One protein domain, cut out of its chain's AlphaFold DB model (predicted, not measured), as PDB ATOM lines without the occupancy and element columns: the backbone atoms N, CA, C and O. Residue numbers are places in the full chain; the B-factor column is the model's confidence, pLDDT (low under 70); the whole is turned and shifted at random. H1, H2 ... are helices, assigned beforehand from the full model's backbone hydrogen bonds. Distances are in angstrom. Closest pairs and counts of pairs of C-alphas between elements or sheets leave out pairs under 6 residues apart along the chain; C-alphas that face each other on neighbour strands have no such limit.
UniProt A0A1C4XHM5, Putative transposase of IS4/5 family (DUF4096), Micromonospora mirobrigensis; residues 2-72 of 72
ATOM      1  N   VAL A   2       2.454 -57.998   0.819       45.66
ATOM      2  CA  VAL A   2       3.008 -56.983  -0.096       45.66
ATOM      3  C   VAL A   2       3.368 -55.777   0.758       45.66
ATOM      4  O   VAL A   2       2.486 -55.070   1.244       45.66
ATOM      5  N   GLN A   3       4.656 -55.579   1.020       42.72
ATOM      6  CA  GLN A   3       5.110 -54.352   1.651       42.72
ATOM      7  C   GLN A   3       5.030 -53.263   0.583       42.72
ATOM      8  O   GLN A   3       5.927 -53.146  -0.248       42.72
ATOM      9  N   ALA A   4       3.925 -52.509   0.579       54.62
ATOM     10  CA  ALA A   4       3.824 -51.287  -0.206       54.62
ATOM     11  C   ALA A   4       5.092 -50.457   0.040       54.62
ATOM     12  O   ALA A   4       5.543 -50.338   1.187       54.62
ATOM     13  N   GLY A   5       5.695 -49.989  -1.054       57.06
ATOM     14  CA  GLY A   5       6.984 -49.312  -1.073       57.06
ATOM     15  C   GLY A   5       7.140 -48.302   0.061       57.06
ATOM     16  O   GLY A   5       6.174 -47.674   0.489       57.06
ATOM     17  N   CYS A   6       8.367 -48.219   0.576       61.78
ATOM     18  CA  CYS A   6       8.869 -47.239   1.539       61.78
ATOM     19  C   CYS A   6       7.839 -46.169   1.971       61.78
ATOM     20  O   CYS A   6       7.621 -45.186   1.268       61.78
ATOM     21  N   SER A   7       7.197 -46.354   3.134       70.88
ATOM     22  CA  SER A   7       6.326 -45.321   3.719       70.88
ATOM     23  C   SER A   7       7.058 -43.975   3.746       70.88
ATOM     24  O   SER A   7       8.233 -43.945   4.102       70.88
ATOM     25  N   TRP A   8       6.369 -42.856   3.488       72.50
ATOM     26  CA  TRP A   8       6.950 -41.503   3.567       72.50
ATOM     27  C   TRP A   8       7.709 -41.222   4.878       72.50
ATOM     28  O   TRP A   8       8.606 -40.385   4.916       72.50
ATOM     29  N   ARG A   9       7.385 -41.940   5.967       71.62
ATOM     30  CA  ARG A   9       8.105 -41.874   7.254       71.62
ATOM     31  C   ARG A   9       9.531 -42.431   7.193       71.62
ATOM     32  O   ARG A   9      10.357 -42.011   7.993       71.62
ATOM     33  N   LYS A  10       9.796 -43.366   6.282       76.56
ATOM     34  CA  LYS A  10      11.097 -44.004   6.041       76.56
ATOM     35  C   LYS A  10      11.946 -43.246   5.013       76.56
ATOM     36  O   LYS A  10      13.083 -43.640   4.782       76.56
ATOM     37  N   LEU A  11      11.423 -42.173   4.409       74.25
ATOM     38  CA  LEU A  11      12.191 -41.359   3.474       74.25
ATOM     39  C   LEU A  11      13.333 -40.648   4.233       74.25
ATOM     40  O   LEU A  11      13.049 -39.883   5.164       74.25
ATOM     41  N   PRO A  12      14.607 -40.876   3.871       74.12
ATOM     42  CA  PRO A  12      15.735 -40.250   4.548       74.12
ATOM     43  C   PRO A  12      15.754 -38.745   4.258       74.12
ATOM     44  O   PRO A  12      16.231 -38.303   3.217       74.12
ATOM     45  N   ALA A  13      15.251 -37.942   5.199       74.75
ATOM     46  CA  ALA A  13      15.213 -36.483   5.068       74.75
ATOM     47  C   ALA A  13      16.610 -35.878   4.830       74.75
ATOM     48  O   ALA A  13      16.736 -34.912   4.085       74.75
ATOM     49  N   ALA A  14      17.654 -36.487   5.404       77.50
ATOM     50  CA  ALA A  14      19.043 -36.068   5.221       77.50
ATOM     51  C   ALA A  14      19.559 -36.258   3.783       77.50
ATOM     52  O   ALA A  14      20.391 -35.478   3.340       77.50
ATOM     53  N   LEU A  15      19.054 -37.255   3.044       80.25
ATOM     54  CA  LEU A  15      19.481 -37.510   1.662       80.25
ATOM     55  C   LEU A  15      18.876 -36.496   0.682       80.25
ATOM     56  O   LEU A  15      19.522 -36.108  -0.283       80.25
ATOM     57  N   PHE A  16      17.633 -36.078   0.924       79.56
ATOM     58  CA  PHE A  16      16.894 -35.218  -0.003       79.56
ATOM     59  C   PHE A  16      16.866 -33.742   0.410       79.56
ATOM     60  O   PHE A  16      16.433 -32.904  -0.374       79.56
ATOM     61  N   GLY A  17      17.270 -33.411   1.641       84.25
ATOM     62  CA  GLY A  17      17.281 -32.035   2.150       84.25
ATOM     63  C   GLY A  17      15.894 -31.390   2.271       84.25
ATOM     64  O   GLY A  17      15.790 -30.178   2.431       84.25
ATOM     65  N   VAL A  18      14.813 -32.173   2.186       83.75
ATOM     66  CA  VAL A  18      13.430 -31.678   2.187       83.75
ATOM     67  C   VAL A  18      12.583 -32.353   3.257       83.75
ATOM     68  O   VAL A  18      12.732 -33.535   3.571       83.75
ATOM     69  N   SER A  19      11.651 -31.583   3.818       85.44
ATOM     70  CA  SER A  19      10.718 -32.090   4.821       85.44
ATOM     71  C   SER A  19       9.693 -33.053   4.204       85.44
ATOM     72  O   SER A  19       9.303 -32.921   3.041       85.44
ATOM     73  N   ARG A  20       9.190 -34.006   5.001       85.19
ATOM     74  CA  ARG A  20       8.167 -34.973   4.552       85.19
ATOM     75  C   ARG A  20       6.887 -34.295   4.026       85.19
ATOM     76  O   ARG A  20       6.402 -34.733   2.985       85.19
ATOM     77  N   PRO A  21       6.346 -33.229   4.661       87.75
ATOM     78  CA  PRO A  21       5.211 -32.484   4.110       87.75
ATOM     79  C   PRO A  21       5.483 -31.899   2.721       87.75
ATOM     80  O   PRO A  21       4.621 -31.971   1.847       87.75
ATOM     81  N   THR A  22       6.691 -31.373   2.493       88.94
ATOM     82  CA  THR A  22       7.103 -30.845   1.183       88.94
ATOM     83  C   THR A  22       7.084 -31.943   0.123       88.94
ATOM     84  O   THR A  22       6.517 -31.743  -0.949       88.94
ATOM     85  N   VAL A  23       7.636 -33.119   0.441       87.62
ATOM     86  CA  VAL A  23       7.641 -34.281  -0.460       87.62
ATOM     87  C   VAL A  23       6.220 -34.743  -0.771       87.62
ATOM     88  O   VAL A  23       5.883 -34.926  -1.935       87.62
ATOM     89  N   HIS A  24       5.362 -34.873   0.243       86.44
ATOM     90  CA  HIS A  24       3.977 -35.301   0.046       86.44
ATOM     91  C   HIS A  24       3.179 -34.312  -0.815       86.44
ATOM     92  O   HIS A  24       2.434 -34.718  -1.710       86.44
ATOM     93  N   ARG A  25       3.350 -33.003  -0.582       91.38
ATOM     94  CA  ARG A  25       2.717 -31.963  -1.403       91.38
ATOM     95  C   ARG A  25       3.168 -32.076  -2.855       91.38
ATOM     96  O   ARG A  25       2.326 -32.112  -3.745       91.38
ATOM     97  N   ARG A  26       4.478 -32.209  -3.085       91.12
ATOM     98  CA  ARG A  26       5.046 -32.314  -4.431       91.12
ATOM     99  C   ARG A  26       4.584 -33.575  -5.157       91.12
ATOM    100  O   ARG A  26       4.171 -33.497  -6.305       91.12
ATOM    101  N   PHE A  27       4.563 -34.705  -4.454       89.56
ATOM    102  CA  PHE A  27       3.988 -35.948  -4.955       89.56
ATOM    103  C   PHE A  27       2.532 -35.750  -5.387       89.56
ATOM    104  O   PHE A  27       2.159 -36.132  -6.488       89.56
ATOM    105  N   THR A  28       1.716 -35.095  -4.558       92.12
ATOM    106  CA  THR A  28       0.305 -34.826  -4.877       92.12
ATOM    107  C   THR A  28       0.150 -33.920  -6.102       92.12
ATOM    108  O   THR A  28      -0.676 -34.205  -6.965       92.12
ATOM    109  N   GLU A  29       0.938 -32.845  -6.193       96.38
ATOM    110  CA  GLU A  29       0.958 -31.936  -7.348       96.38
ATOM    111  C   GLU A  29       1.296 -32.690  -8.641       96.38
ATOM    112  O   GLU A  29       0.578 -32.580  -9.631       96.38
ATOM    113  N   TRP A  30       2.349 -33.506  -8.619       95.06
ATOM    114  CA  TRP A  30       2.797 -34.286  -9.771       95.06
ATOM    115  C   TRP A  30       1.817 -35.380 -10.176       95.06
ATOM    116  O   TRP A  30       1.593 -35.585 -11.367       95.06
ATOM    117  N   THR A  31       1.185 -36.038  -9.205       93.00
ATOM    118  CA  THR A  31       0.119 -37.005  -9.477       93.00
ATOM    119  C   THR A  31      -1.061 -36.333 -10.171       93.00
ATOM    120  O   THR A  31      -1.547 -36.854 -11.167       93.00
ATOM    121  N   ARG A  32      -1.494 -35.151  -9.706       94.25
ATOM    122  CA  ARG A  32      -2.570 -34.384 -10.363       94.25
ATOM    123  C   ARG A  32      -2.190 -33.919 -11.766       94.25
ATOM    124  O   ARG A  32      -3.054 -33.850 -12.628       94.25
ATOM    125  N   TYR A  33      -0.917 -33.606 -11.978       96.38
ATOM    126  CA  TYR A  33      -0.386 -33.227 -13.284       96.38
ATOM    127  C   TYR A  33      -0.238 -34.419 -14.252       96.38
ATOM    128  O   TYR A  33       0.002 -34.218 -15.437       96.38
ATOM    129  N   GLY A  34      -0.358 -35.662 -13.773       94.38
ATOM    130  CA  GLY A  34      -0.124 -36.855 -14.593       94.38
ATOM    131  C   GLY A  34       1.357 -37.105 -14.899       94.38
ATOM    132  O   GLY A  34       1.685 -37.824 -15.838       94.38
ATOM    133  N   LEU A  35       2.275 -36.538 -14.105       95.00
ATOM    134  CA  LEU A  35       3.718 -36.636 -14.354       95.00
ATOM    135  C   LEU A  35       4.208 -38.091 -14.399       95.00
ATOM    136  O   LEU A  35       5.094 -38.426 -15.179       95.00
ATOM    137  N   TRP A  36       3.638 -38.958 -13.560       91.25
ATOM    138  CA  TRP A  36       4.052 -40.359 -13.470       91.25
ATOM    139  C   TRP A  36       3.815 -41.124 -14.769       91.25
ATOM    140  O   TRP A  36       4.675 -41.899 -15.174       91.25
ATOM    141  N   GLU A  37       2.691 -40.869 -15.438       89.88
ATOM    142  CA  GLU A  37       2.371 -41.471 -16.733       89.88
ATOM    143  C   GLU A  37       3.339 -40.983 -17.814       89.88
ATOM    144  O   GLU A  37       3.899 -41.786 -18.555       89.88
ATOM    145  N   GLN A  38       3.624 -39.678 -17.838       93.06
ATOM    146  CA  GLN A  38       4.573 -39.091 -18.790       93.06
ATOM    147  C   GLN A  38       5.981 -39.679 -18.626       93.06
ATOM    148  O   GLN A  38       6.600 -40.088 -19.606       93.06
ATOM    149  N   ILE A  39       6.472 -39.777 -17.385       93.12
ATOM    150  CA  ILE A  39       7.772 -40.393 -17.086       93.12
ATOM    151  C   ILE A  39       7.774 -41.870 -17.486       93.12
ATOM    152  O   ILE A  39       8.762 -42.351 -18.041       93.12
ATOM    153  N   HIS A  40       6.688 -42.595 -17.214       87.62
ATOM    154  CA  HIS A  40       6.580 -44.007 -17.559       87.62
ATOM    155  C   HIS A  40       6.655 -44.225 -19.075       87.62
ATOM    156  O   HIS A  40       7.455 -45.040 -19.534       87.62
ATOM    157  N   HIS A  41       5.889 -43.460 -19.855       89.69
ATOM    158  CA  HIS A  41       5.909 -43.542 -21.316       89.69
ATOM    159  C   HIS A  41       7.270 -43.165 -21.901       89.69
ATOM    160  O   HIS A  41       7.767 -43.868 -22.778       89.69
ATOM    161  N   GLU A  42       7.908 -42.113 -21.391       91.50
ATOM    162  CA  GLU A  42       9.240 -41.706 -21.841       91.50
ATOM    163  C   GLU A  42      10.296 -42.781 -21.540       91.50
ATOM    164  O   GLU A  42      11.146 -43.084 -22.377       91.50
ATOM    165  N   LEU A  43      10.229 -43.413 -20.364       87.44
ATOM    166  CA  LEU A  43      11.134 -44.505 -20.014       87.44
ATOM    167  C   LEU A  43      10.936 -45.712 -20.937       87.44
ATOM    168  O   LEU A  43      11.916 -46.265 -21.435       87.44
ATOM    169  N   LEU A  44       9.684 -46.094 -21.205       84.69
ATOM    170  CA  LEU A  44       9.368 -47.160 -22.155       84.69
ATOM    171  C   LEU A  44       9.865 -46.824 -23.563       84.69
ATOM    172  O   LEU A  44      10.456 -47.677 -24.220       84.69
ATOM    173  N   HIS A  45       9.690 -45.581 -24.011       85.62
ATOM    174  CA  HIS A  45      10.171 -45.129 -25.311       85.62
ATOM    175  C   HIS A  45      11.699 -45.238 -25.423       85.62
ATOM    176  O   HIS A  45      12.220 -45.778 -26.402       85.62
ATOM    177  N   ARG A  46      12.434 -44.804 -24.393       85.12
ATOM    178  CA  ARG A  46      13.902 -44.921 -24.335       85.12
ATOM    179  C   ARG A  46      14.381 -46.369 -24.316       85.12
ATOM    180  O   ARG A  46      15.337 -46.710 -25.003       85.12
ATOM    181  N   LEU A  47      13.721 -47.235 -23.553       83.31
ATOM    182  CA  LEU A  47      14.075 -48.655 -23.499       83.31
ATOM    183  C   LEU A  47      13.772 -49.367 -24.824       83.31
ATOM    184  O   LEU A  47      14.570 -50.191 -25.270       83.31
ATOM    185  N   ASN A  48      12.661 -49.014 -25.477       78.44
ATOM    186  CA  ASN A  48      12.302 -49.546 -26.789       78.44
ATOM    187  C   ASN A  48      13.325 -49.141 -27.858       78.44
ATOM    188  O   ASN A  48      13.796 -49.978 -28.622       78.44
ATOM    189  N   THR A  49      13.699 -47.860 -27.893       76.69
ATOM    190  CA  THR A  49      14.675 -47.331 -28.861       76.69
ATOM    191  C   THR A  49      16.080 -47.893 -28.649       76.69
ATOM    192  O   THR A  49      16.804 -48.085 -29.621       76.69
ATOM    193  N   ALA A  50      16.451 -48.232 -27.413       81.31
ATOM    194  CA  ALA A  50      17.716 -48.894 -27.097       81.31
ATOM    195  C   ALA A  50      17.744 -50.403 -27.431       81.31
ATOM    196  O   ALA A  50      18.750 -51.058 -27.168       81.31
ATOM    197  N   GLY A  51      16.657 -50.977 -27.967       71.00
ATOM    198  CA  GLY A  51      16.554 -52.417 -28.236       71.00
ATOM    199  C   GLY A  51      16.524 -53.286 -26.970       71.00
ATOM    200  O   GLY A  51      16.749 -54.488 -27.047       71.00
ATOM    201  N   GLY A  52      16.261 -52.692 -25.799       62.97
ATOM    202  CA  GLY A  52      16.258 -53.379 -24.502       62.97
ATOM    203  C   GLY A  52      14.923 -54.033 -24.135       62.97
ATOM    204  O   GLY A  52      14.787 -54.552 -23.028       62.97
ATOM    205  N   ILE A  53      13.929 -53.980 -25.027       60.47
ATOM    206  CA  ILE A  53      12.605 -54.562 -24.805       60.47
ATOM    207  C   ILE A  53      12.451 -55.799 -25.688       60.47
ATOM    208  O   ILE A  53      12.191 -55.703 -26.885       60.47
ATOM    209  N   ASP A  54      12.586 -56.970 -25.067       61.69
ATOM    210  CA  ASP A  54      12.246 -58.253 -25.678       61.69
ATOM    211  C   ASP A  54      10.715 -58.425 -25.614       61.69
ATOM    212  O   ASP A  54      10.128 -58.911 -24.639       61.69
ATOM    213  N   TRP A  55      10.047 -57.949 -26.664       60.59
ATOM    214  CA  TRP A  55       8.591 -57.831 -26.770       60.59
ATOM    215  C   TRP A  55       7.750 -59.109 -26.540       60.59
ATOM    216  O   TRP A  55       6.615 -58.950 -26.089       60.59
ATOM    217  N   PRO A  56       8.217 -60.367 -26.729       56.41
ATOM    218  CA  PRO A  56       7.363 -61.526 -26.457       56.41
ATOM    219  C   PRO A  56       7.184 -61.845 -24.959       56.41
ATOM    220  O   PRO A  56       6.442 -62.769 -24.625       56.41
ATOM    221  N   ARG A  57       7.839 -61.112 -24.041       52.78
ATOM    222  CA  ARG A  57       7.771 -61.356 -22.586       52.78
ATOM    223  C   ARG A  57       7.648 -60.077 -21.745       52.78
ATOM    224  O   ARG A  57       7.995 -60.086 -20.563       52.78
ATOM    225  N   VAL A  58       7.173 -58.972 -22.323       54.53
ATOM    226  CA  VAL A  58       6.924 -57.737 -21.562       54.53
ATOM    227  C   VAL A  58       5.798 -58.011 -20.570       54.53
ATOM    228  O   VAL A  58       4.642 -58.191 -20.944       54.53
ATOM    229  N   MET A  59       6.182 -58.131 -19.298       55.16
ATOM    230  CA  MET A  59       5.291 -58.393 -18.177       55.16
ATOM    231  C   MET A  59       4.125 -57.408 -18.188       55.16
ATOM    232  O   MET A  59       4.312 -56.203 -18.024       55.16
ATOM    233  N   ILE A  60       2.911 -57.942 -18.285       51.53
ATOM    234  CA  ILE A  60       1.731 -57.278 -17.742       51.53
ATOM    235  C   ILE A  60       1.888 -57.344 -16.217       51.53
ATOM    236  O   ILE A  60       1.409 -58.281 -15.577       51.53
ATOM    237  N   ASP A  61       2.628 -56.403 -15.632       56.62
ATOM    238  CA  ASP A  61       2.621 -56.229 -14.182       56.62
ATOM    239  C   ASP A  61       1.293 -55.566 -13.804       56.62
ATOM    240  O   ASP A  61       1.053 -54.387 -14.069       56.62
ATOM    241  N   SER A  62       0.378 -56.362 -13.257       49.59
ATOM    242  CA  SER A  62      -0.892 -55.874 -12.736       49.59
ATOM    243  C   SER A  62      -0.785 -55.760 -11.219       49.59
ATOM    244  O   SER A  62      -0.750 -56.753 -10.493       49.59
ATOM    245  N   ILE A  63      -0.777 -54.530 -10.705       55.38
ATOM    246  CA  ILE A  63      -0.998 -54.303  -9.276       55.38
ATOM    247  C   ILE A  63      -2.498 -54.474  -9.022       55.38
ATOM    248  O   ILE A  63      -3.311 -53.609  -9.345       55.38
ATOM    249  N   SER A  64      -2.875 -55.618  -8.448       53.09
ATOM    250  CA  SER A  64      -4.244 -55.875  -7.994       53.09
ATOM    251  C   SER A  64      -4.608 -54.894  -6.872       53.09
ATOM    252  O   SER A  64      -4.106 -54.990  -5.751       53.09
ATOM    253  N   VAL A  65      -5.481 -53.927  -7.167       55.59
ATOM    254  CA  VAL A  65      -6.095 -53.057  -6.155       55.59
ATOM    255  C   VAL A  65      -7.372 -53.734  -5.662       55.59
ATOM    256  O   VAL A  65      -8.237 -54.111  -6.453       55.59
ATOM    257  N   ARG A  66      -7.503 -53.911  -4.342       48.97
ATOM    258  CA  ARG A  66      -8.684 -54.537  -3.734       48.97
ATOM    259  C   ARG A  66      -9.926 -53.688  -4.050       48.97
ATOM    260  O   ARG A  66      -9.990 -52.527  -3.652       48.97
ATOM    261  N   ALA A  67     -10.916 -54.268  -4.727       57.16
ATOM    262  CA  ALA A  67     -12.192 -53.606  -4.973       57.16
ATOM    263  C   ALA A  67     -12.898 -53.300  -3.640       57.16
ATOM    264  O   ALA A  67     -13.174 -54.207  -2.851       57.16
ATOM    265  N   LEU A  68     -13.228 -52.030  -3.392       56.16
ATOM    266  CA  LEU A  68     -14.160 -51.628  -2.334       56.16
ATOM    267  C   LEU A  68     -15.590 -51.961  -2.785       56.16
ATOM    268  O   LEU A  68     -16.383 -51.080  -3.104       56.16
ATOM    269  N   LYS A  69     -15.936 -53.250  -2.844       54.19
ATOM    270  CA  LYS A  69     -17.331 -53.661  -3.021       54.19
ATOM    271  C   LYS A  69     -18.039 -53.527  -1.672       54.19
ATOM    272  O   LYS A  69     -17.978 -54.432  -0.844       54.19
ATOM    273  N   ARG A  70     -18.714 -52.398  -1.448       49.44
ATOM    274  CA  ARG A  70     -19.815 -52.333  -0.480       49.44
ATOM    275  C   ARG A  70     -20.996 -53.017  -1.167       49.44
ATOM    276  O   ARG A  70     -21.584 -52.450  -2.079       49.44
ATOM    277  N   GLY A  71     -21.242 -54.278  -0.824       54.62
ATOM    278  CA  GLY A  71     -22.496 -54.931  -1.184       54.62
ATOM    279  C   GLY A  71     -23.622 -54.222  -0.443       54.62
ATOM    280  O   GLY A  71     -23.594 -54.156   0.784       54.62
ATOM    281  N   THR A  72     -24.540 -53.633  -1.194       43.22
ATOM    282  CA  THR A  72     -25.934 -53.459  -0.777       43.22
ATOM    283  C   THR A  72     -26.741 -54.538  -1.456       43.22
ATOM    284  O   THR A  72     -26.475 -54.746  -2.664       43.22
TER     285      THR A  72
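Overview. This is residues 2 to 72 of the 72 residues of the protein "Putative transposase of IS4/5 family (DUF4096)" of Micromonospora mirobrigensis (UniProt A0A1C4XHM5). Two helices, H2 and H3, follow each other end to end and make a wide corner at Gly 34, with the four-residue H1 near the first end of H2 and a long tail beyond the last end of H3. The frame is open and its contacts are few: no two helices touch, and residues 54 to 72 of the tail stick out free. The printed part has 71 residues, with three named helices in the order H1, H2, H3 and no named strand; its class is all helix, although the helices hold only 33 of the 71 residues. It is only just extended, close to loose, with a radius of gyration of the C-alphas of 17.2 A. The C-alphas span 47 by 41 by 25 A along their three main axes.

Along the chain. The printed part begins at Val 2, with its C-alpha at (3.008, -56.983, -0.096), and residues 2 to 7 stand free. H1 covers residues 13 to 16, Ala 13 to Phe 16. H2 covers residues 20 to 33, from C-alpha 20 at (8.167, -34.973, 4.552) to C-alpha 33, and is 19.9 A long from first to last C-alpha. H3 covers residues 35 to 49, is 21.1 A long, and ends with C-alpha 49 at (14.675, -47.331, -28.861). Residues 50 to 72 hold no named element.

Arrangement. H1 and H2 are close but not clearly touching, and their closest C-alphas, those of Ala 13 and Arg 20, are 7.2 A apart. H2 and H3 are also close but not clearly touching; the closest C-alphas, those of Trp 30 and Trp 36, are 7.2 A apart. The lines of H2 and H3 are only just about perpendicular, at 70.1 degrees, and their centres are 20.2 A apart. H1 and H3 are apart. In H2 and H3 every pair of O i and N i+4 is within hydrogen-bond range; H1 is too short for such a pair, and its one pair of O i and N i+3 is within range.

Size, cuts and confidence. The two C-alphas farthest apart are those of Ala 50 and Thr 72, 51.2 A. The C-alphas of Val 2 and Thr 72, the first and last printed residues, are 29.2 A apart, and Thr 72 is the chain's last residue. The printed part has no cut. The links H1 to H2, with three residues, and H2 to H3, with one, are tight. The C-alphas of residues 50 to 72 lie 11 to 33 A from the mean of the C-alphas. The mean pLDDT of the printed part is 74.0, and 26 residues are under 70, namely residues 2 to 6 and 52 to 72.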